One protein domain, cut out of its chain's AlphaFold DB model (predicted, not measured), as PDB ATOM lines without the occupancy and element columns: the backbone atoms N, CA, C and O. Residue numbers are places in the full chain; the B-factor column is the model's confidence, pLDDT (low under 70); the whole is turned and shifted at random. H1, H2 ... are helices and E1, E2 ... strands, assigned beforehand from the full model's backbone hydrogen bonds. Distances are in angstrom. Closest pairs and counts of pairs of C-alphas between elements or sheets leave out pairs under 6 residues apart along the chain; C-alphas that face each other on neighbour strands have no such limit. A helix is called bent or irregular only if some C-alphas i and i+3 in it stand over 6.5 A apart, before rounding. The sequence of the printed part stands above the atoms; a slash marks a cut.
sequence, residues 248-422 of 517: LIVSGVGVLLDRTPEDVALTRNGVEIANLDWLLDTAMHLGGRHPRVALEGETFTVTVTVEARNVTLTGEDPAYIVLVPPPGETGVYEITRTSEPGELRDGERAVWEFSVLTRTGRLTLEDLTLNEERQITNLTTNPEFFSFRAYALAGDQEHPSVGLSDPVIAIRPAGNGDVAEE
ATOM      1  N   LEU A 248     196.524 115.115 106.179       88.62
ATOM      2  CA  LEU A 248     195.211 115.365 105.580       88.62
ATOM      3  C   LEU A 248     195.196 116.680 104.808       88.62
ATOM      4  O   LEU A 248     195.514 117.741 105.354       88.62
ATOM      5  N   ILE A 249     194.715 116.615 103.565       90.62
ATOM      6  CA  ILE A 249     194.515 117.750 102.664       90.62
ATOM      7  C   ILE A 249     193.023 117.914 102.359       90.62
ATOM      8  O   ILE A 249     192.440 117.069 101.680       90.62
ATOM      9  N   VAL A 250     192.397 119.016 102.792       89.94
ATOM     10  CA  VAL A 250     191.040 119.365 102.340       89.94
ATOM     11  C   VAL A 250     191.052 119.613 100.831       89.94
ATOM     12  O   VAL A 250     191.668 120.554 100.337       89.94
ATOM     13  N   SER A 251     190.354 118.748 100.099       88.88
ATOM     14  CA  SER A 251     190.213 118.799  98.639       88.88
ATOM     15  C   SER A 251     188.949 119.537  98.181       88.88
ATOM     16  O   SER A 251     188.867 119.956  97.028       88.88
ATOM     17  N   GLY A 252     187.985 119.731  99.087       88.69
ATOM     18  CA  GLY A 252     186.792 120.548  98.878       88.69
ATOM     19  C   GLY A 252     185.884 120.582 100.110       88.69
ATOM     20  O   GLY A 252     185.915 119.667 100.935       88.69
ATOM     21  N   VAL A 253     185.072 121.636 100.215       88.81
ATOM     22  CA  VAL A 253     183.998 121.771 101.211       88.81
ATOM     23  C   VAL A 253     182.703 122.087 100.462       88.81
ATOM     24  O   VAL A 253     182.555 123.173  99.906       88.81
ATOM     25  N   GLY A 254     181.795 121.118 100.387       87.06
ATOM     26  CA  GLY A 254     180.511 121.247  99.702       87.06
ATOM     27  C   GLY A 254     179.403 121.690 100.653       87.06
ATOM     28  O   GLY A 254     179.419 121.339 101.829       87.06
ATOM     29  N   VAL A 255     178.416 122.423 100.139       87.25
ATOM     30  CA  VAL A 255     177.163 122.698 100.856       87.25
ATOM     31  C   VAL A 255     176.023 122.052 100.081       87.25
ATOM     32  O   VAL A 255     175.798 122.382  98.916       87.25
ATOM     33  N   LEU A 256     175.330 121.117 100.725       82.62
ATOM     34  CA  LEU A 256     174.178 120.410 100.183       82.62
ATOM     35  C   LEU A 256     172.905 121.132 100.636       82.62
ATOM     36  O   LEU A 256     172.408 120.938 101.743       82.62
ATOM     37  N   LEU A 257     172.429 122.002  99.749       79.12
ATOM     38  CA  LEU A 257     171.203 122.784  99.847       79.12
ATOM     39  C   LEU A 257     170.557 122.789  98.463       79.12
ATOM     40  O   LEU A 257     171.207 123.191  97.495       79.12
ATOM     41  N   ASP A 258     169.292 122.380  98.377       72.31
ATOM     42  CA  ASP A 258     168.578 122.289  97.096       72.31
ATOM     43  C   ASP A 258     168.264 123.670  96.492       72.31
ATOM     44  O   ASP A 258     168.159 123.794  95.275       72.31
ATOM     45  N   ARG A 259     168.144 124.719  97.322       85.00
ATOM     46  CA  ARG A 259     167.844 126.089  96.870       85.00
ATOM     47  C   ARG A 259     169.084 126.863  96.437       85.00
ATOM     48  O   ARG A 259     170.026 127.065  97.215       85.00
ATOM     49  N   THR A 260     169.004 127.424  95.240       86.06
ATOM     50  CA  THR A 260     169.837 128.538  94.786       86.06
ATOM     51  C   THR A 260     169.161 129.888  95.096       86.06
ATOM     52  O   THR A 260     167.972 129.936  95.414       86.06
ATOM     53  N   PRO A 261     169.887 131.012  94.984       80.75
ATOM     54  CA  PRO A 261     169.307 132.357  94.989       80.75
ATOM     55  C   PRO A 261     168.349 132.647  93.823       80.75
ATOM     56  O   PRO A 261     167.528 133.557  93.931       80.75
ATOM     57  N   GLU A 262     168.419 131.883  92.728       83.38
ATOM     58  CA  GLU A 262     167.503 132.009  91.587       83.38
ATOM     59  C   GLU A 262     166.085 131.536  91.960       83.38
ATOM     60  O   GLU A 262     165.103 132.112  91.491       83.38
ATOM     61  N   ASP A 263     165.984 130.540  92.853       83.69
ATOM     62  CA  ASP A 263     164.735 129.895  93.295       83.69
ATOM     63  C   ASP A 263     163.965 130.686  94.373       83.69
ATOM     64  O   ASP A 263     162.872 130.291  94.782       83.69
ATOM     65  N   VAL A 264     164.545 131.773  94.897       81.56
ATOM     66  CA  VAL A 264     164.027 132.487  96.074       81.56
ATOM     67  C   VAL A 264     163.411 133.816  95.660       81.56
ATOM     68  O   VAL A 264     164.085 134.845  95.573       81.56
ATOM     69  N   ALA A 265     162.100 133.769  95.428       78.44
ATOM     70  CA  ALA A 265     161.259 134.930  95.188       78.44
ATOM     71  C   ALA A 265     161.250 135.874  96.401       78.44
ATOM     72  O   ALA A 265     160.876 135.499  97.515       78.44
ATOM     73  N   LEU A 266     161.609 137.130  96.161       74.88
ATOM     74  CA  LEU A 266     161.266 138.248  97.030       74.88
ATOM     75  C   LEU A 266     159.798 138.608  96.738       74.88
ATOM     76  O   LEU A 266     159.342 138.488  95.596       74.88
ATOM     77  N   THR A 267     159.041 139.049  97.747       69.75
ATOM     78  CA  THR A 267     157.619 139.403  97.575       69.75
ATOM     79  C   THR A 267     157.257 140.751  98.201       69.75
ATOM     80  O   THR A 267     157.975 141.271  99.057       69.75
ATOM     81  N   ARG A 268     156.129 141.322  97.756       69.50
ATOM     82  CA  ARG A 268     155.418 142.416  98.419       69.50
ATOM     83  C   ARG A 268     153.922 142.168  98.493       69.50
ATOM     84  O   ARG A 268     153.267 142.023  97.465       69.50
ATOM     85  N   ASN A 269     153.370 142.193  99.702       66.00
ATOM     86  CA  ASN A 269     151.973 141.886 100.004       66.00
ATOM     87  C   ASN A 269     151.531 140.543  99.377       66.00
ATOM     88  O   ASN A 269     150.404 140.415  98.898       66.00
ATOM     89  N   GLY A 270     152.441 139.561  99.317       66.44
ATOM     90  CA  GLY A 270     152.220 138.256  98.677       66.44
ATOM     91  C   GLY A 270     152.325 138.219  97.142       66.44
ATOM     92  O   GLY A 270     151.986 137.198  96.550       66.44
ATOM     93  N   VAL A 271     152.780 139.291  96.485       71.88
ATOM     94  CA  VAL A 271     153.063 139.335  95.035       71.88
ATOM     95  C   VAL A 271     154.574 139.245  94.803       71.88
ATOM     96  O   VAL A 271     155.320 139.924  95.498       71.88
ATOM     97  N   GLU A 272     155.039 138.442  93.846       76.94
ATOM     98  CA  GLU A 272     156.460 138.375  93.453       76.94
ATOM     99  C   GLU A 272     156.925 139.666  92.756       76.94
ATOM    100  O   GLU A 272     156.170 140.299  92.014       76.94
ATOM    101  N   ILE A 273     158.170 140.066  93.021       73.69
ATOM    102  CA  ILE A 273     158.720 141.390  92.660       73.69
ATOM    103  C   ILE A 273     160.131 141.328  92.054       73.69
ATOM    104  O   ILE A 273     160.498 142.187  91.251       73.69
ATOM    105  N   ALA A 274     160.917 140.337  92.474       75.00
ATOM    106  CA  ALA A 274     162.342 140.156  92.236       75.00
ATOM    107  C   ALA A 274     162.764 138.795  92.803       75.00
ATOM    108  O   ALA A 274     162.078 138.282  93.686       75.00
ATOM    109  N   ASN A 275     163.913 138.260  92.387       78.69
ATOM    110  CA  ASN A 275     164.523 137.090  93.031       78.69
ATOM    111  C   ASN A 275     165.791 137.496  93.786       78.69
ATOM    112  O   ASN A 275     166.431 138.497  93.459       78.69
ATOM    113  N   LEU A 276     166.166 136.705  94.790       78.94
ATOM    114  CA  LEU A 276     167.341 136.947  95.626       78.94
ATOM    115  C   LEU A 276     168.644 137.048  94.815       78.94
ATOM    116  O   LEU A 276     169.508 137.857  95.148       78.94
ATOM    117  N   ASP A 277     168.762 136.263  93.741       78.88
ATOM    118  CA  ASP A 277     169.845 136.340  92.753       78.88
ATOM    119  C   ASP A 277     170.158 137.780  92.302       78.88
ATOM    120  O   ASP A 277     171.322 138.155  92.164       78.88
ATOM    121  N   TRP A 278     169.142 138.640  92.176       73.38
ATOM    122  CA  TRP A 278     169.304 140.014  91.688       73.38
ATOM    123  C   TRP A 278     170.085 140.915  92.666       73.38
ATOM    124  O   TRP A 278     170.445 142.038  92.310       73.38
ATOM    125  N   LEU A 279     170.342 140.443  93.892       70.06
ATOM    126  CA  LEU A 279     171.172 141.112  94.898       70.06
ATOM    127  C   LEU A 279     172.656 140.696  94.832       70.06
ATOM    128  O   LEU A 279     173.467 141.228  95.593       70.06
ATOM    129  N   LEU A 280     173.026 139.748  93.965       72.38
ATOM    130  CA  LEU A 280     174.375 139.185  93.874       72.38
ATOM    131  C   LEU A 280     175.245 139.899  92.834       72.38
ATOM    132  O   LEU A 280     174.788 140.307  91.767       72.38
ATOM    133  N   ASP A 281     176.544 140.005  93.119       65.31
ATOM    134  CA  ASP A 281     177.496 140.567  92.162       65.31
ATOM    135  C   ASP A 281     177.761 139.579  91.012       65.31
ATOM    136  O   ASP A 281     178.050 138.395  91.211       65.31
ATOM    137  N   THR A 282     177.768 140.103  89.786       62.53
ATOM    138  CA  THR A 282     178.245 139.410  88.581       62.53
ATOM    139  C   THR A 282     179.641 138.800  88.790       62.53
ATOM    140  O   THR A 282     179.930 137.724  88.265       62.53
ATOM    141  N   ALA A 283     180.507 139.439  89.584       57.12
ATOM    142  CA  ALA A 283     181.833 138.921  89.914       57.12
ATOM    143  C   ALA A 283     181.806 137.643  90.779       57.12
ATOM    144  O   ALA A 283     182.737 136.843  90.688       57.12
ATOM    145  N   MET A 284     180.756 137.402  91.576       61.91
ATOM    146  CA  MET A 284     180.594 136.147  92.326       61.91
ATOM    147  C   MET A 284     180.314 134.984  91.370       61.91
ATOM    148  O   MET A 284     181.016 133.972  91.410       61.91
ATOM    149  N   HIS A 285     179.358 135.181  90.458       62.94
ATOM    150  CA  HIS A 285     178.985 134.214  89.426       62.94
ATOM    151  C   HIS A 285     180.145 133.919  88.463       62.94
ATOM    152  O   HIS A 285     180.504 132.761  88.248       62.94
ATOM    153  N   LEU A 286     180.810 134.955  87.937       51.25
ATOM    154  CA  LEU A 286     181.987 134.786  87.072       51.25
ATOM    155  C   LEU A 286     183.217 134.240  87.820       51.25
ATOM    156  O   LEU A 286     184.095 133.646  87.196       51.25
ATOM    157  N   GLY A 287     183.271 134.401  89.144       59.50
ATOM    158  CA  GLY A 287     184.275 133.797  90.019       59.50
ATOM    159  C   GLY A 287     184.075 132.299  90.278       59.50
ATOM    160  O   GLY A 287     184.878 131.709  90.997       59.50
ATOM    161  N   GLY A 288     183.025 131.680  89.724       63.84
ATOM    162  CA  GLY A 288     182.738 130.250  89.870       63.84
ATOM    163  C   GLY A 288     182.207 129.841  91.248       63.84
ATOM    164  O   GLY A 288     182.185 128.649  91.553       63.84
ATOM    165  N   ARG A 289     181.784 130.804  92.078       69.81
ATOM    166  CA  ARG A 289     181.100 130.544  93.352       69.81
ATOM    167  C   ARG A 289     179.631 130.242  93.078       69.81
ATOM    168  O   ARG A 289     178.996 130.970  92.322       69.81
ATOM    169  N   HIS A 290     179.094 129.210  93.721       77.56
ATOM    170  CA  HIS A 290     177.712 128.768  93.551       77.56
ATOM    171  C   HIS A 290     176.957 128.938  94.878       77.56
ATOM    172  O   HIS A 290     176.827 127.969  95.634       77.56
ATOM    173  N   PRO A 291     176.514 130.169  95.208       78.75
ATOM    174  CA  PRO A 291     175.877 130.452  96.485       78.75
ATOM    175  C   PRO A 291     174.626 129.595  96.727       78.75
ATOM    176  O   PRO A 291     173.886 129.264  95.799       78.75
ATOM    177  N   ARG A 292     174.384 129.246  97.992       86.69
ATOM    178  CA  ARG A 292     173.231 128.455  98.456       86.69
ATOM    179  C   ARG A 292     172.371 129.242  99.433       86.69
ATOM    180  O   ARG A 292     172.889 130.108 100.136       86.69
ATOM    181  N   VAL A 293     171.084 128.909  99.523       84.00
ATOM    182  CA  VAL A 293     170.157 129.570 100.454       84.00
ATOM    183  C   VAL A 293     169.700 128.632 101.564       84.00
ATOM    184  O   VAL A 293     168.990 127.663 101.295       84.00
ATOM    185  N   ALA A 294     170.029 128.975 102.809       85.06
ATOM    186  CA  ALA A 294     169.455 128.391 104.019       85.06
ATOM    187  C   ALA A 294     168.360 129.317 104.578       85.06
ATOM    188  O   ALA A 294     168.537 130.536 104.606       85.06
ATOM    189  N   LEU A 295     167.248 128.751 105.049       82.25
ATOM    190  CA  LEU A 295     166.269 129.498 105.841       82.25
ATOM    191  C   LEU A 295     166.610 129.418 107.339       82.25
ATOM    192  O   LEU A 295     167.185 128.440 107.814       82.25
ATOM    193  N   GLU A 296     166.241 130.454 108.087       79.81
ATOM    194  CA  GLU A 296     166.204 130.431 109.550       79.81
ATOM    195  C   GLU A 296     165.259 129.309 110.021       79.81
ATOM    196  O   GLU A 296     164.158 129.156 109.491       79.81
ATOM    197  N   GLY A 297     165.713 128.493 110.975       77.75
ATOM    198  CA  GLY A 297     165.031 127.273 111.417       77.75
ATOM    199  C   GLY A 297     165.253 126.041 110.527       77.75
ATOM    200  O   GLY A 297     164.740 124.973 110.856       77.75
ATOM    201  N   GLU A 298     166.011 126.145 109.429       83.06
ATOM    202  CA  GLU A 298     166.271 125.021 108.524       83.06
ATOM    203  C   GLU A 298     167.655 124.386 108.732       83.06
ATOM    204  O   GLU A 298     168.669 125.071 108.926       83.06
ATOM    205  N   THR A 299     167.680 123.054 108.651       85.69
ATOM    206  CA  THR A 299     168.883 122.221 108.714       85.69
ATOM    207  C   THR A 299     169.374 121.856 107.315       85.69
ATOM    208  O   THR A 299     168.588 121.413 106.479       85.69
ATOM    209  N   PHE A 300     170.680 121.961 107.079       88.50
ATOM    210  CA  PHE A 300     171.337 121.544 105.839       88.50
ATOM    211  C   PHE A 300     172.654 120.807 106.099       88.50
ATOM    212  O   PHE A 300     173.193 120.866 107.202       88.50
ATOM    213  N   THR A 301     173.192 120.124 105.087       91.94
ATOM    214  CA  THR A 301     174.436 119.352 105.233       91.94
ATOM    215  C   THR A 301     175.621 120.087 104.615       91.94
ATOM    216  O   THR A 301     175.575 120.517 103.463       91.94
ATOM    217  N   VAL A 302     176.725 120.174 105.352       90.19
ATOM    218  CA  VAL A 302     178.038 120.578 104.838       90.19
ATOM    219  C   VAL A 302     178.932 119.345 104.778       90.19
ATOM    220  O   VAL A 302     179.013 118.581 105.738       90.19
ATOM    221  N   THR A 303     179.605 119.133 103.650       93.88
ATOM    222  CA  THR A 303     180.482 117.978 103.432       93.88
ATOM    223  C   THR A 303     181.931 118.424 103.291       93.88
ATOM    224  O   THR A 303     182.233 119.369 102.565       93.88
ATOM    225  N   VAL A 304     182.855 117.745 103.968       93.25
ATOM    226  CA  VAL A 304     184.296 118.018 103.876       93.25
ATOM    227  C   VAL A 304     184.977 116.810 103.252       93.25
ATOM    228  O   VAL A 304     185.007 115.734 103.841       93.25
ATOM    229  N   THR A 305     185.523 116.980 102.047       94.88
ATOM    230  CA  THR A 305     186.260 115.918 101.348       94.88
ATOM    231  C   THR A 305     187.754 116.103 101.561       94.88
ATOM    232  O   THR A 305     188.334 117.060 101.037       94.88
ATOM    233  N   VAL A 306     188.404 115.178 102.264       93.38
ATOM    234  CA  VAL A 306     189.867 115.171 102.429       93.38
ATOM    235  C   VAL A 306     190.533 114.070 101.613       93.38
ATOM    236  O   VAL A 306     189.916 113.069 101.252       93.38
ATOM    237  N   GLU A 307     191.812 114.281 101.332       93.81
ATOM    238  CA  GLU A 307     192.746 113.327 100.741       93.81
ATOM    239  C   GLU A 307     193.896 113.105 101.730       93.81
ATOM    240  O   GLU A 307     194.485 114.080 102.203       93.81
ATOM    241  N   ALA A 308     194.216 111.849 102.049       91.75
ATOM    242  CA  ALA A 308     195.422 111.521 102.806       91.75
ATOM    243  C   ALA A 308     196.638 111.521 101.868       91.75
ATOM    244  O   ALA A 308     196.577 110.971 100.767       91.75
ATOM    245  N   ARG A 309     197.747 112.133 102.298       90.31
ATOM    246  CA  ARG A 309     199.006 112.182 101.541       90.31
ATOM    247  C   ARG A 309     200.194 111.790 102.395       90.31
ATOM    248  O   ARG A 309     200.444 112.416 103.421       90.31
ATOM    249  N   ASN A 310     200.920 110.769 101.949       88.06
ATOM    250  CA  ASN A 310     202.074 110.170 102.619       88.06
ATOM    251  C   ASN A 310     201.802 109.737 104.079       88.06
ATOM    252  O   ASN A 310     202.734 109.494 104.842       88.06
ATOM    253  N   VAL A 311     200.525 109.589 104.455       86.19
ATOM    254  CA  VAL A 311     200.053 109.130 105.772       86.19
ATOM    255  C   VAL A 311     199.020 108.019 105.607       86.19
ATOM    256  O   VAL A 311     198.430 107.849 104.541       86.19
ATOM    257  N   THR A 312     198.783 107.242 106.657       87.00
ATOM    258  CA  THR A 312     197.679 106.279 106.722       87.00
ATOM    259  C   THR A 312     197.092 106.331 108.119       87.00
ATOM    260  O   THR A 312     197.824 106.217 109.093       87.00
ATOM    261  N   LEU A 313     195.786 106.558 108.192       83.44
ATOM    262  CA  LEU A 313     195.062 106.902 109.406       83.44
ATOM    263  C   LEU A 313     194.226 105.714 109.860       83.44
ATOM    264  O   LEU A 313     193.569 105.051 109.048       83.44
ATOM    265  N   THR A 314     194.275 105.455 111.159       80.38
ATOM    266  CA  THR A 314     193.627 104.326 111.831       80.38
ATOM    267  C   THR A 314     193.086 104.794 113.181       80.38
ATOM    268  O   THR A 314     193.349 105.922 113.592       80.38
ATOM    269  N   GLY A 315     192.388 103.931 113.922       68.06
ATOM    270  CA  GLY A 315     191.930 104.260 115.280       68.06
ATOM    271  C   GLY A 315     193.046 104.570 116.297       68.06
ATOM    272  O   GLY A 315     192.736 105.049 117.383       68.06
ATOM    273  N   GLU A 316     194.319 104.308 115.971       70.38
ATOM    274  CA  GLU A 316     195.482 104.699 116.789       70.38
ATOM    275  C   GLU A 316     196.108 106.039 116.334       70.38
ATOM    276  O   GLU A 316     196.744 106.715 117.141       70.38
ATOM    277  N   ASP A 317     195.858 106.462 115.086       70.88
ATOM    278  CA  ASP A 317     196.360 107.695 114.454       70.88
ATOM    279  C   ASP A 317     195.178 108.592 114.018       70.88
ATOM    280  O   ASP A 317     194.818 108.619 112.831       70.88
ATOM    281  N   PRO A 318     194.521 109.300 114.959       68.12
ATOM    282  CA  PRO A 318     193.233 109.941 114.713       68.12
ATOM    283  C   PRO A 318     193.280 111.087 113.694       68.12
ATOM    284  O   PRO A 318     194.163 111.955 113.703       68.12
ATOM    285  N   ALA A 319     192.250 111.106 112.848       77.94
ATOM    286  CA  ALA A 319     191.887 112.217 111.981       77.94
ATOM    287  C   ALA A 319     191.015 113.220 112.748       77.94
ATOM    288  O   ALA A 319     190.062 112.827 113.414       77.94
ATOM    289  N   TYR A 320     191.274 114.517 112.588       75.38
ATOM    290  CA  TYR A 320     190.396 115.569 113.100       75.38
ATOM    291  C   TYR A 320     189.984 116.489 111.954       75.38
ATOM    292  O   TYR A 320     190.842 117.050 111.268       75.38
ATOM    293  N   ILE A 321     188.674 116.666 111.763       80.50
ATOM    294  CA  ILE A 321     188.107 117.663 110.851       80.50
ATOM    295  C   ILE A 321     187.140 118.547 111.626       80.50
ATOM    296  O   ILE A 321     186.066 118.087 111.987       80.50
ATOM    297  N   VAL A 322     187.489 119.818 111.825       76.06
ATOM    298  CA  VAL A 322     186.619 120.803 112.481       76.06
ATOM    299  C   VAL A 322     185.944 121.681 111.435       76.06
ATOM    300  O   VAL A 322     186.628 122.313 110.623       76.06
ATOM    301  N   LEU A 323     184.613 121.772 111.480       76.69
ATOM    302  CA  LEU A 323     183.842 122.737 110.699       76.69
ATOM    303  C   LEU A 323     183.528 123.982 111.541       76.69
ATOM    304  O   LEU A 323     182.828 123.901 112.547       76.69
ATOM    305  N   VAL A 324     184.030 125.139 111.112       71.81
ATOM    306  CA  VAL A 324     183.881 126.422 111.812       71.81
ATOM    307  C   VAL A 324     182.886 127.318 111.051       71.81
ATOM    308  O   VAL A 324     183.081 127.542 109.847       71.81
ATOM    309  N   PRO A 325     181.822 127.827 111.706       70.19
ATOM    310  CA  PRO A 325     180.877 128.776 111.114       70.19
ATOM    311  C   PRO A 325     181.501 130.174 110.963       70.19
ATOM    312  O   PRO A 325     182.554 130.453 111.544       70.19
ATOM    313  N   PRO A 326     180.865 131.099 110.224       65.81
ATOM    314  CA  PRO A 326     181.214 132.507 110.349       65.81
ATOM    315  C   PRO A 326     180.926 133.013 111.780       65.81
ATOM    316  O   PRO A 326     179.869 132.711 112.333       65.81
ATOM    317  N   PRO A 327     181.803 133.842 112.361       51.78
ATOM    318  CA  PRO A 327     181.440 134.707 113.478       51.78
ATOM    319  C   PRO A 327     180.496 135.822 113.010       51.78
ATOM    320  O   PRO A 327     180.742 136.465 111.987       51.78
ATOM    321  N   GLY A 328     179.460 136.094 113.801       56.47
ATOM    322  CA  GLY A 328     178.613 137.279 113.669       56.47
ATOM    323  C   GLY A 328     177.312 137.130 114.451       56.47
ATOM    324  O   GLY A 328     176.651 136.103 114.352       56.47
ATOM    325  N   GLU A 329     176.907 138.163 115.195       54.53
ATOM    326  CA  GLU A 329     175.664 138.161 115.995       54.53
ATOM    327  C   GLU A 329     174.400 137.893 115.151       54.53
ATOM    328  O   GLU A 329     173.404 137.366 115.638       54.53
ATOM    329  N   THR A 330     174.447 138.212 113.853       53.59
ATOM    330  CA  THR A 330     173.363 137.957 112.887       53.59
ATOM    331  C   THR A 330     173.263 136.501 112.417       53.59
ATOM    332  O   THR A 330     172.336 136.185 111.678       53.59
ATOM    333  N   GLY A 331     174.186 135.615 112.816       64.06
ATOM    334  CA  GLY A 331     174.229 134.219 112.378       64.06
ATOM    335  C   GLY A 331     174.700 133.262 113.473       64.06
ATOM    336  O   GLY A 331     175.894 133.015 113.633       64.06
ATOM    337  N   VAL A 332     173.750 132.668 114.190       70.31
ATOM    338  CA  VAL A 332     173.981 131.592 115.160       70.31
ATOM    339  C   VAL A 332     173.668 130.250 114.495       70.31
ATOM    340  O   VAL A 332     172.600 130.080 113.905       70.31
ATOM    341  N   TYR A 333     174.584 129.287 114.616       74.94
ATOM    342  CA  TYR A 333     174.480 127.967 113.984       74.94
ATOM    343  C   TYR A 333     174.711 126.861 115.009       74.94
ATOM    344  O   TYR A 333     175.708 126.885 115.730       74.94
ATOM    345  N   GLU A 334     173.829 125.869 115.032       76.06
ATOM    346  CA  GLU A 334     174.154 124.560 115.598       76.06
ATOM    347  C   GLU A 334     174.878 123.743 114.525       76.06
ATOM    348  O   GLU A 334     174.485 123.772 113.357       76.06
ATOM    349  N   ILE A 335     175.935 123.027 114.909       78.06
ATOM    350  CA  ILE A 335     176.677 122.116 114.033       78.06
ATOM    351  C   ILE A 335     176.789 120.776 114.757       78.06
ATOM    352  O   ILE A 335     177.109 120.744 115.944       78.06
ATOM    353  N   THR A 336     176.533 119.683 114.045       79.44
ATOM    354  CA  THR A 336     176.657 118.312 114.552       79.44
ATOM    355  C   THR A 336     177.307 117.444 113.487       79.44
ATOM    356  O   THR A 336     176.847 117.412 112.344       79.44
ATOM    357  N   ARG A 337     178.369 116.725 113.839       82.69
ATOM    358  CA  ARG A 337     179.036 115.758 112.960       82.69
ATOM    359  C   ARG A 337     178.144 114.524 112.776       82.69
ATOM    360  O   ARG A 337     177.809 113.840 113.737       82.69
ATOM    361  N   THR A 338     177.728 114.245 111.540       83.38
ATOM    362  CA  THR A 338     176.784 113.159 111.204       83.38
ATOM    363  C   THR A 338     177.423 111.970 110.495       83.38
ATOM    364  O   THR A 338     176.801 110.911 110.428       83.38
ATOM    365  N   SER A 339     178.640 112.113 109.963       84.19
ATOM    366  CA  SER A 339     179.366 111.017 109.311       84.19
ATOM    367  C   SER A 339     180.878 111.168 109.466       84.19
ATOM    368  O   SER A 339     181.424 112.243 109.206       84.19
ATOM    369  N   GLU A 340     181.539 110.075 109.852       83.06
ATOM    370  CA  GLU A 340     182.991 109.964 110.012       83.06
ATOM    371  C   GLU A 340     183.517 108.645 109.394       83.06
ATOM    372  O   GLU A 340     183.129 107.554 109.824       83.06
ATOM    373  N   PRO A 341     184.385 108.716 108.370       79.94
ATOM    374  CA  PRO A 341     185.148 107.584 107.834       79.94
ATOM    375  C   PRO A 341     186.184 107.026 108.829       79.94
ATOM    376  O   PRO A 341     186.942 107.787 109.418       79.94
ATOM    377  N   GLY A 342     186.259 105.695 108.980       78.94
ATOM    378  CA  GLY A 342     187.042 105.056 110.057       78.94
ATOM    379  C   GLY A 342     188.532 104.759 109.793       78.94
ATOM    380  O   GLY A 342     189.329 104.804 110.722       78.94
ATOM    381  N   GLU A 343     188.929 104.445 108.556       86.25
ATOM    382  CA  GLU A 343     190.339 104.295 108.142       86.25
ATOM    383  C   GLU A 343     190.546 105.045 106.820       86.25
ATOM    384  O   GLU A 343     189.632 105.087 105.990       86.25
ATOM    385  N   LEU A 344     191.740 105.607 106.600       88.50
ATOM    386  CA  LEU A 344     192.079 106.303 105.353       88.50
ATOM    387  C   LEU A 344     193.557 106.119 104.995       88.50
ATOM    388  O   LEU A 344     194.431 106.525 105.756       88.50
ATOM    389  N   ARG A 345     193.858 105.517 103.842       90.31
ATOM    390  CA  ARG A 345     195.239 105.217 103.415       90.31
ATOM    391  C   ARG A 345     195.809 106.291 102.499       90.31
ATOM    392  O   ARG A 345     195.078 107.120 101.966       90.31
ATOM    393  N   ASP A 346     197.119 106.242 102.277       90.50
ATOM    394  CA  ASP A 346     197.807 107.165 101.370       90.50
ATOM    395  C   ASP A 346     197.163 107.182  99.968       90.50
ATOM    396  O   ASP A 346     196.934 106.138  99.349       90.50
ATOM    397  N   GLY A 347     196.840 108.382  99.484       88.00
ATOM    398  CA  GLY A 347     196.146 108.624  98.221       88.00
ATOM    399  C   GLY A 347     194.639 108.343  98.234       88.00
ATOM    400  O   GLY A 347     193.968 108.633  97.238       88.00
ATOM    401  N   GLU A 348     194.075 107.804  99.318       92.62
ATOM    402  CA  GLU A 348     192.630 107.635  99.462       92.62
ATOM    403  C   GLU A 348     191.947 108.960  99.844       92.62
ATOM    404  O   GLU A 348     192.542 109.887 100.403       92.62
ATOM    405  N   ARG A 349     190.654 109.046  99.517       92.81
ATOM    406  CA  ARG A 349     189.783 110.174  99.854       92.81
ATOM    407  C   ARG A 349     188.554 109.685 100.586       92.81
ATOM    408  O   ARG A 349     187.979 108.671 100.194       92.81
ATOM    409  N   ALA A 350     188.098 110.464 101.557       91.12
ATOM    410  CA  ALA A 350     186.810 110.239 102.192       91.12
ATOM    411  C   ALA A 350     186.123 111.562 102.562       91.12
ATOM    412  O   ALA A 350     186.705 112.645 102.439       91.12
ATOM    413  N   VAL A 351     184.848 111.459 102.934       93.62
ATOM    414  CA  VAL A 351     183.941 112.588 103.150       93.62
ATOM    415  C   VAL A 351     183.408 112.531 104.575       93.62
ATOM    416  O   VAL A 351     182.818 111.527 104.966       93.62
ATOM    417  N   TRP A 352     183.608 113.616 105.315       91.56
ATOM    418  CA  TRP A 352     182.960 113.877 106.595       91.56
ATOM    419  C   TRP A 352     181.709 114.712 106.332       91.56
ATOM    420  O   TRP A 352     181.719 115.583 105.455       91.56
ATOM    421  N   GLU A 353     180.644 114.465 107.085       91.50
ATOM    422  CA  GLU A 353     179.373 115.179 106.934       91.50
ATOM    423  C   GLU A 353     178.984 115.855 108.246       91.50
ATOM    424  O   GLU A 353     179.115 115.271 109.323       91.50
ATOM    425  N   PHE A 354     178.494 117.086 108.134       87.50
ATOM    426  CA  PHE A 354     178.053 117.916 109.244       87.50
ATOM    427  C   PHE A 354     176.637 118.413 108.960       87.50
ATOM    428  O   PHE A 354     176.398 119.066 107.945       87.50
ATOM    429  N   SER A 355     175.712 118.131 109.870       85.12
ATOM    430  CA  SER A 355     174.401 118.771 109.925       85.12
ATOM    431  C   SER A 355     174.557 120.166 110.523       85.12
ATOM    432  O   SER A 355     175.166 120.314 111.581       85.12
ATOM    433  N   VAL A 356     174.002 121.181 109.865       85.31
ATOM    434  CA  VAL A 356     174.048 122.581 110.297       85.31
ATOM    435  C   VAL A 356     172.632 123.147 110.345       85.31
ATOM    436  O   VAL A 356     171.964 123.205 109.316       85.31
ATOM    437  N   LEU A 357     172.185 123.590 111.520       80.81
ATOM    438  CA  LEU A 357     170.898 124.265 111.721       80.81
ATOM    439  C   LEU A 357     171.130 125.759 111.963       80.81
ATOM    440  O   LEU A 357     171.883 126.153 112.854       80.81
ATOM    441  N   THR A 358     170.462 126.599 111.173       77.44
ATOM    442  CA  THR A 358     170.551 128.063 111.285       77.44
ATOM    443  C   THR A 358     169.536 128.582 112.301       77.44
ATOM    444  O   THR A 358     168.340 128.575 112.021       77.44
ATOM    445  N   ARG A 359     169.986 129.082 113.460       71.19
ATOM    446  CA  ARG A 359     169.103 129.716 114.458       71.19
ATOM    447  C   ARG A 359     168.745 131.164 114.123       71.19
ATOM    448  O   ARG A 359     167.689 131.617 114.544       71.19
ATOM    449  N   THR A 360     169.597 131.894 113.398       70.56
ATOM    450  CA  THR A 360     169.321 133.282 112.979       70.56
ATOM    451  C   THR A 360     169.716 133.531 111.519       70.56
ATOM    452  O   THR A 360     170.795 133.151 111.069       70.56
ATOM    453  N   GLY A 361     168.803 134.133 110.754       65.88
ATOM    454  CA  GLY A 361     168.958 134.480 109.347       65.88
ATOM    455  C   GLY A 361     169.647 135.829 109.149       65.88
ATOM    456  O   GLY A 361     169.307 136.816 109.798       65.88
ATOM    457  N   ARG A 362     170.584 135.886 108.196       64.88
ATOM    458  CA  ARG A 362     171.393 137.079 107.894       64.88
ATOM    459  C   ARG A 362     170.690 138.086 106.974       64.88
ATOM    460  O   ARG A 362     171.090 139.247 106.941       64.88
ATOM    461  N   LEU A 363     169.658 137.668 106.234       62.19
ATOM    462  CA  LEU A 363     168.807 138.548 105.423       62.19
ATOM    463  C   LEU A 363     167.354 138.548 105.911       62.19
ATOM    464  O   LEU A 363     166.752 137.494 106.106       62.19
ATOM    465  N   THR A 364     166.786 139.745 106.037       62.53
ATOM    466  CA  THR A 364     165.389 140.010 106.413       62.53
ATOM    467  C   THR A 364     164.621 140.509 105.192       62.53
ATOM    468  O   THR A 364     165.040 141.489 104.575       62.53
ATOM    469  N   LEU A 365     163.531 139.831 104.819       61.62
ATOM    470  CA  LEU A 365     162.804 140.072 103.567       61.62
ATOM    471  C   LEU A 365     161.316 140.338 103.826       61.62
ATOM    472  O   LEU A 365     160.519 139.409 103.936       61.62
ATOM    473  N   GLU A 366     160.953 141.619 103.907       55.97
ATOM    474  CA  GLU A 366     159.607 142.083 104.272       55.97
ATOM    475  C   GLU A 366     159.138 143.220 103.327       55.97
ATOM    476  O   GLU A 366     159.399 144.400 103.547       55.97
ATOM    477  N   ASP A 367     158.429 142.847 102.254       55.50
ATOM    478  CA  ASP A 367     157.512 143.683 101.454       55.50
ATOM    479  C   ASP A 367     158.047 144.917 100.660       55.50
ATOM    480  O   ASP A 367     157.767 146.088 100.961       55.50
ATOM    481  N   LEU A 368     158.667 144.659  99.498       57.41
ATOM    482  CA  LEU A 368     159.452 145.605  98.666       57.41
ATOM    483  C   LEU A 368     158.817 145.983  97.279       57.41
ATOM    484  O   LEU A 368     158.561 145.094  96.493       57.41
ATOM    485  N   THR A 369     158.524 147.266  96.942       52.53
ATOM    486  CA  THR A 369     158.239 147.769  95.538       52.53
ATOM    487  C   THR A 369     158.291 149.319  95.366       52.53
ATOM    488  O   THR A 369     157.431 149.913  94.708       52.53
ATOM    489  N   LEU A 370     159.228 150.043  95.984       47.00
ATOM    490  CA  LEU A 370     159.501 151.461  95.657       47.00
ATOM    491  C   LEU A 370     161.009 151.761  95.730       47.00
ATOM    492  O   LEU A 370     161.780 150.975  96.254       47.00
ATOM    493  N   ASN A 371     161.469 152.906  95.217       48.47
ATOM    494  CA  ASN A 371     162.908 153.188  95.040       48.47
ATOM    495  C   ASN A 371     163.767 153.079  96.326       48.47
ATOM    496  O   ASN A 371     164.988 152.957  96.235       48.47
ATOM    497  N   GLU A 372     163.145 153.115  97.504       47.41
ATOM    498  CA  GLU A 372     163.737 152.944  98.832       47.41
ATOM    499  C   GLU A 372     163.936 151.470  99.262       47.41
ATOM    500  O   GLU A 372     164.603 151.224 100.265       47.41
ATOM    501  N   GLU A 373     163.483 150.481  98.474       51.44
ATOM    502  CA  GLU A 373     163.896 149.061  98.579       51.44
ATOM    503  C   GLU A 373     165.422 148.918  98.692       51.44
ATOM    504  O   GLU A 373     165.944 148.051  99.386       51.44
ATOM    505  N   ARG A 374     166.136 149.860  98.068       46.88
ATOM    506  CA  ARG A 374     167.594 150.030  98.052       46.88
ATOM    507  C   ARG A 374     168.240 150.309  99.420       46.88
ATOM    508  O   ARG A 374     169.445 150.549  99.457       46.88
ATOM    509  N   GLN A 375     167.485 150.327 100.520       42.31
ATOM    510  CA  GLN A 375     168.020 150.397 101.889       42.31
ATOM    511  C   GLN A 375     167.600 149.222 102.792       42.31
ATOM    512  O   GLN A 375     168.017 149.178 103.952       42.31
ATOM    513  N   ILE A 376     166.839 148.251 102.276       48.22
ATOM    514  CA  ILE A 376     166.465 147.026 102.996       48.22
ATOM    515  C   ILE A 376     167.443 145.905 102.581       48.22
ATOM    516  O   ILE A 376     167.410 145.435 101.453       48.22
ATOM    517  N   THR A 377     168.389 145.476 103.423       44.56
ATOM    518  CA  THR A 377     168.668 145.935 104.800       44.56
ATOM    519  C   THR A 377     170.177 146.049 105.028       44.56
ATOM    520  O   THR A 377     170.937 145.176 104.623       44.56
ATOM    521  N   ASN A 378     170.612 147.162 105.626       43.00
ATOM    522  CA  ASN A 378     171.980 147.697 105.568       43.00
ATOM    523  C   ASN A 378     173.113 146.797 106.134       43.00
ATOM    524  O   ASN A 378     173.616 147.023 107.233       43.00
ATOM    525  N   LEU A 379     173.595 145.871 105.301       39.06
ATOM    526  CA  LEU A 379     175.018 145.512 105.154       39.06
ATOM    527  C   LEU A 379     175.572 146.118 103.839       39.06
ATOM    528  O   LEU A 379     176.388 145.522 103.137       39.06
ATOM    529  N   THR A 380     175.042 147.271 103.412       35.12
ATOM    530  CA  THR A 380     175.012 147.658 101.991       35.12
ATOM    531  C   THR A 380     176.300 148.298 101.467       35.12
ATOM    532  O   THR A 380     176.348 149.493 101.185       35.12
ATOM    533  N   THR A 381     177.289 147.445 101.189       38.06
ATOM    534  CA  THR A 381     178.136 147.606  99.987       38.06
ATOM    535  C   THR A 381     178.420 146.280  99.280       38.06
ATOM    536  O   THR A 381     178.576 146.273  98.066       38.06
ATOM    537  N   ASN A 382     178.437 145.162 100.013       40.62
ATOM    538  CA  ASN A 382     178.407 143.805  99.466       40.62
ATOM    539  C   ASN A 382     177.443 142.986 100.339       40.62
ATOM    540  O   ASN A 382     177.539 143.114 101.561       40.62
ATOM    541  N   PRO A 383     176.563 142.132  99.790       44.72
ATOM    542  CA  PRO A 383     175.868 141.156 100.619       44.72
ATOM    543  C   PRO A 383     176.917 140.228 101.240       44.72
ATOM    544  O   PRO A 383     177.640 139.538 100.521       44.72
ATOM    545  N   GLU A 384     177.032 140.213 102.567       47.75
ATOM    546  CA  GLU A 384     177.965 139.315 103.246       47.75
ATOM    547  C   GLU A 384     177.431 137.876 103.229       47.75
ATOM    548  O   GLU A 384     176.896 137.348 104.206       47.75
ATOM    549  N   PHE A 385     177.616 137.206 102.099       67.50
ATOM    550  CA  PHE A 385     177.620 135.754 102.054       67.50
ATOM    551  C   PHE A 385     178.696 135.217 103.011       67.50
ATOM    552  O   PHE A 385     179.777 135.797 103.144       67.50
ATOM    553  N   PHE A 386     178.419 134.108 103.688       67.75
ATOM    554  CA  PHE A 386     179.410 133.441 104.532       67.75
ATOM    555  C   PHE A 386     179.869 132.133 103.907       67.75
ATOM    556  O   PHE A 386     179.145 131.522 103.135       67.75
ATOM    557  N   SER A 387     181.059 131.678 104.273       76.31
ATOM    558  CA  SER A 387     181.502 130.316 103.987       76.31
ATOM    559  C   SER A 387     181.919 129.661 105.293       76.31
ATOM    560  O   SER A 387     182.609 130.288 106.099       76.31
ATOM    561  N   PHE A 388     181.561 128.395 105.472       77.56
ATOM    562  CA  PHE A 388     182.146 127.572 106.521       77.56
ATOM    563  C   PHE A 388     183.616 127.322 106.201       77.56
ATOM    564  O   PHE A 388     183.997 127.159 105.035       77.56
ATOM    565  N   ARG A 389     184.447 127.269 107.239       77.44
ATOM    566  CA  ARG A 389     185.850 126.891 107.114       77.44
ATOM    567  C   ARG A 389     186.050 125.509 107.714       77.44
ATOM    568  O   ARG A 389     185.776 125.309 108.891       77.44
ATOM    569  N   ALA A 390     186.553 124.580 106.913       82.00
ATOM    570  CA  ALA A 390     186.974 123.276 107.400       82.00
ATOM    571  C   ALA A 390     188.475 123.300 107.691       82.00
ATOM    572  O   ALA A 390     189.258 123.710 106.832       82.00
ATOM    573  N   TYR A 391     188.871 122.837 108.870       80.06
ATOM    574  CA  TYR A 391     190.258 122.562 109.237       80.06
ATOM    575  C   TYR A 391     190.432 121.050 109.335       80.06
ATOM    576  O   TYR A 391     189.667 120.424 110.060       80.06
ATOM    577  N   ALA A 392     191.413 120.466 108.645       83.94
ATOM    578  CA  ALA A 392     191.702 119.033 108.720       83.94
ATOM    579  C   ALA A 392     193.172 118.768 109.064       83.94
ATOM    580  O   ALA A 392     194.072 119.360 108.460       83.94
ATOM    581  N   LEU A 393     193.412 117.867 110.016       84.00
ATOM    582  CA  LEU A 393     194.747 117.439 110.438       84.00
ATOM    583  C   LEU A 393     194.749 115.980 110.905       84.00
ATOM    584  O   LEU A 393     193.727 115.469 111.359       84.00
ATOM    585  N   ALA A 394     195.910 115.335 110.838       83.12
ATOM    586  CA  ALA A 394     196.138 114.008 111.402       83.12
ATOM    587  C   ALA A 394     197.452 113.961 112.191       83.12
ATOM    588  O   ALA A 394     198.431 114.576 111.776       83.12
ATOM    589  N   GLY A 395     197.472 113.228 113.308       70.81
ATOM    590  CA  GLY A 395     198.691 112.925 114.069       70.81
ATOM    591  C   GLY A 395     199.615 114.127 114.335       70.81
ATOM    592  O   GLY A 395     199.226 115.112 114.981       70.81
ATOM    593  N   ASP A 396     200.845 114.016 113.831       65.88
ATOM    594  CA  ASP A 396     201.961 114.962 113.948       65.88
ATOM    595  C   ASP A 396     202.019 116.023 112.829       65.88
ATOM    596  O   ASP A 396     202.969 116.803 112.771       65.88
ATOM    597  N   GLN A 397     200.996 116.109 111.968       73.88
ATOM    598  CA  GLN A 397     200.915 117.088 110.880       73.88
ATOM    599  C   GLN A 397     201.109 118.530 111.387       73.88
ATOM    600  O   GLN A 397     200.242 119.100 112.054       73.88
ATOM    601  N   GLU A 398     202.236 119.133 110.995       63.81
ATOM    602  CA  GLU A 398     202.735 120.437 111.464       63.81
ATOM    603  C   GLU A 398     201.716 121.579 111.312       63.81
ATOM    604  O   GLU A 398     201.612 122.467 112.160       63.81
ATOM    605  N   HIS A 399     200.947 121.578 110.219       67.44
ATOM    606  CA  HIS A 399     199.938 122.594 109.926       67.44
ATOM    607  C   HIS A 399     198.642 121.940 109.422       67.44
ATOM    608  O   HIS A 399     198.699 121.196 108.432       67.44
ATOM    609  N   PRO A 400     197.462 122.266 109.990       71.06
ATOM    610  CA  PRO A 400     196.192 121.812 109.436       71.06
ATOM    611  C   PRO A 400     196.031 122.309 107.996       71.06
ATOM    612  O   PRO A 400     196.394 123.443 107.660       71.06
ATOM    613  N   SER A 401     195.462 121.471 107.133       78.44
ATOM    614  CA  SER A 401     194.955 121.944 105.850       78.44
ATOM    615  C   SER A 401     193.609 122.641 106.053       78.44
ATOM    616  O   SER A 401     192.878 122.360 107.004       78.44
ATOM    617  N   VAL A 402     193.304 123.598 105.178       79.06
ATOM    618  CA  VAL A 402     192.132 124.465 105.319       79.06
ATOM    619  C   VAL A 402     191.344 124.475 104.019       79.06
ATOM    620  O   VAL A 402     191.893 124.787 102.962       79.06
ATOM    621  N   GLY A 403     190.054 124.171 104.112       77.19
ATOM    622  CA  GLY A 403     189.081 124.366 103.043       77.19
ATOM    623  C   GLY A 403     188.077 125.459 103.389       77.19
ATOM    624  O   GLY A 403     187.851 125.780 104.556       77.19
ATOM    625  N   LEU A 404     187.451 126.021 102.360       81.06
ATOM    626  CA  LEU A 404     186.397 127.022 102.479       81.06
ATOM    627  C   LEU A 404     185.200 126.562 101.642       81.06
ATOM    628  O   LEU A 404     185.397 126.121 100.510       81.06
ATOM    629  N   SER A 405     183.989 126.648 102.191       82.50
ATOM    630  CA  SER A 405     182.777 126.238 101.479       82.50
ATOM    631  C   SER A 405     182.408 127.189 100.340       82.50
ATOM    632  O   SER A 405     182.770 128.374 100.354       82.50
ATOM    633  N   ASP A 406     181.586 126.703  99.407       79.00
ATOM    634  CA  ASP A 406     180.737 127.594  98.607       79.00
ATOM    635  C   ASP A 406     179.941 128.540  99.531       79.00
ATOM    636  O   ASP A 406     179.667 128.181 100.686       79.00
ATOM    637  N   PRO A 407     179.596 129.758  99.079       78.19
ATOM    638  CA  PRO A 407     178.945 130.722  99.949       78.19
ATOM    639  C   PRO A 407     177.523 130.294 100.322       78.19
ATOM    640  O   PRO A 407     176.784 129.759  99.500       78.19
ATOM    641  N   VAL A 408     177.108 130.601 101.541       80.00
ATOM    642  CA  VAL A 408     175.746 130.411 102.034       80.00
ATOM    643  C   VAL A 408     175.148 131.770 102.374       80.00
ATOM    644  O   VAL A 408     175.825 132.685 102.857       80.00
ATOM    645  N   ILE A 409     173.861 131.893 102.081       79.25
ATOM    646  CA  ILE A 409     173.009 133.023 102.409       79.25
ATOM    647  C   ILE A 409     171.948 132.491 103.372       79.25
ATOM    648  O   ILE A 409     171.118 131.670 102.988       79.25
ATOM    649  N   ALA A 410     172.001 132.931 104.627       78.31
ATOM    650  CA  ALA A 410     170.976 132.639 105.624       78.31
ATOM    651  C   ALA A 410     169.879 133.706 105.548       78.31
ATOM    652  O   ALA A 410     170.193 134.896 105.499       78.31
ATOM    653  N   ILE A 411     168.611 133.303 105.551       76.81
ATOM    654  CA  ILE A 411     167.467 134.194 105.302       76.81
ATOM    655  C   ILE A 411     166.346 133.902 106.293       76.81
ATOM    656  O   ILE A 411     165.988 132.743 106.488       76.81
ATOM    657  N   ARG A 412     165.740 134.935 106.879       74.50
ATOM    658  CA  ARG A 412     164.499 134.775 107.640       74.50
ATOM    659  C   ARG A 412     163.302 134.639 106.685       74.50
ATOM    660  O   ARG A 412     163.140 135.507 105.824       74.50
ATOM    661  N   PRO A 413     162.458 133.598 106.817       70.94
ATOM    662  CA  PRO A 413     161.212 133.492 106.060       70.94
ATOM    663  C   PRO A 413     160.292 134.700 106.288       70.94
ATOM    664  O   PRO A 413     160.189 135.198 107.406       70.94
ATOM    665  N   ALA A 414     159.583 135.138 105.246       64.50
ATOM    666  CA  ALA A 414     158.598 136.210 105.363       64.50
ATOM    667  C   ALA A 414     157.326 135.722 106.086       64.50
ATOM    668  O   ALA A 414     156.683 134.767 105.645       64.50
ATOM    669  N   GLY A 415     156.944 136.400 107.171       57.50
ATOM    670  CA  GLY A 415     155.732 136.125 107.949       57.50
ATOM    671  C   GLY A 415     155.974 136.160 109.459       57.50
ATOM    672  O   GLY A 415     157.048 136.540 109.921       57.50
ATOM    673  N   ASN A 416     154.977 135.732 110.238       47.09
ATOM    674  CA  ASN A 416     155.141 135.509 111.675       47.09
ATOM    675  C   ASN A 416     156.008 134.261 111.908       47.09
ATOM    676  O   ASN A 416     155.482 133.181 112.176       47.09
ATOM    677  N   GLY A 417     157.328 134.407 111.812       53.03
ATOM    678  CA  GLY A 417     158.227 133.508 112.524       53.03
ATOM    679  C   GLY A 417     157.967 133.674 114.019       53.03
ATOM    680  O   GLY A 417     158.085 134.786 114.537       53.03
ATOM    681  N   ASP A 418     157.573 132.597 114.700       51.09
ATOM    682  CA  ASP A 418     157.586 132.583 116.160       51.09
ATOM    683  C   ASP A 418     159.020 132.900 116.605       51.09
ATOM    684  O   ASP A 418     159.968 132.267 116.136       51.09
ATOM    685  N   VAL A 419     159.180 133.922 117.454       54.31
ATOM    686  CA  VAL A 419     160.497 134.366 117.933       54.31
ATOM    687  C   VAL A 419     161.201 133.164 118.548       54.31
ATOM    688  O   VAL A 419     160.665 132.576 119.490       54.31
ATOM    689  N   ALA A 420     162.374 132.796 118.023       56.50
ATOM    690  CA  ALA A 420     163.142 131.689 118.573       56.50
ATOM    691  C   ALA A 420     163.374 131.947 120.069       56.50
ATOM    692  O   ALA A 420     163.953 132.973 120.433       56.50
ATOM    693  N   GLU A 421     162.880 131.050 120.934       54.34
ATOM    694  CA  GLU A 421     162.986 131.225 122.389       54.34
ATOM    695  C   GLU A 421     164.448 131.469 122.786       54.34
ATOM    696  O   GLU A 421     165.347 130.904 122.153       54.34
ATOM    697  N   GLU A 422     164.680 132.293 123.821       57.78
ATOM    698  CA  GLU A 422     166.008 132.718 124.302       57.78
ATOM    699  C   GLU A 422     166.889 131.521 124.704       57.78
ATOM    700  O   GLU A 422     167.027 131.142 125.868       57.78
TER     701      GLU A 422
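This is residues 248 to 422 of the 517 residues of an uncharacterized protein of Methanoculleus bourgensis (strain ATCC 43281 / DSM 3045 / OCM 15 / MS2) (UniProt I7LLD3). The domain is a long two-layer sandwich, the strongly twisted four-stranded sheet E1 E5 E8 E7 face to face with the smaller sheet E6 E9 E10, continued at one end by the small parallel pair E4 and E11 and, beyond that, by a looser part with the hairpin of E2 and E3, the very short helix H3 and long loops, while the very short helix H2 lies off to one side of the long axis. At the far end of that looser part, residues 370 to 375, of which 371 to 375 belong to H3, stick out. The printed part has 175 residues with three named helices and eleven named strands, in the order E1 E2 E3 H1 H2 E4 E5 E6 E7 E8 H3 E9 E10 E11; both sandwich sheets, in the orders E1 - E5 - E8 - E7 and E6 - E9 - E10, are antiparallel. The class is mostly strand, though under half of the residues are in named elements. The whole is elongated, spanning 61 by 39 by 24 A, and only just loose, close to compact, with a radius of gyration of the C-alphas of 18.9 A.

E1, residues 248 to 256, begins with C-alpha 248 at (195.211, 115.365, 105.580), is 22.3 A long and bends by 55 degrees at residue 251. E2, residues 265 to 268, and E3, residues 271 to 275, are followed by H1, residues 276 to 279, H2, residues 282 to 286, and E4, residues 292 to 295. E5, residues 299 to 309, is the longest strand by residues, 32.6 A from C-alpha 299 at (168.883, 122.221, 108.714). Then come E6, residues 319 to 324, 16.3 A; E7, residues 333 to 339, 18.2 A; and E8, residues 349 to 358, 28.6 A. H3, residues 371 to 375, is 9.0 A long and neither bent nor irregular, but only just: C-alphas 371 and 374 are 6.4 A apart. E9, residues 389 to 394, is 17.0 A long, E10 is residues 401 to 404, and E11, residues 408 to 412, ends with C-alpha 412 at (164.499, 134.775, 107.640).

In the larger sheet E1 and E7 are the edge strands. E1 and E5 are antiparallel, with N 254 and O 303 at 2.8 A. E5 and E8 have N 302 and O 354 at 2.8 A. The hairpin E7 and E8 has N 355 and O 336 at 2.8 A. The second sheet is 8.0 A away, centre to centre of the parts that face each other, and its strands stand at 28 degrees to those of the first. In it E6 and E9 have N 324 and O 389 at 2.8 A, and the hairpin E9 and E10 has N 390 and O 403 at 2.9 A. Between the sheets' edge strands E1 and E10 the closest C-alphas are those of Ile 249 and Ser 401, 5.3 A. E4 and E11 are parallel, with N 409 and O 292 at 2.8 A; the closest C-alphas of E4 and E8 are those of Leu 295 and Thr 358, 7.1 A. Residues 363 to 364 pair in parallel with residues 411 to 412 of E11. The hairpin E2 and E3 has N 266 and O 274 at 2.8 A, and both strands are apart from E4. H1, H2 and H3 are on neither sandwich sheet. The one O i to N i+4 pair of H2 is within hydrogen-bond range; H3 has 0 of 1, with 1 of 2 O i to N i+3 pairs within range, and H1 is too short for an i+4 pair.

The C-alphas farthest apart, those of Glu 316 and Leu 370, are 62.7 A apart. The printed part has no cut. The long links are E8 to H3 and H3 to E9. The mean pLDDT of the printed part is 73.3; 59 residues are under 70, among them residues 361 to 386 and 414 to 422.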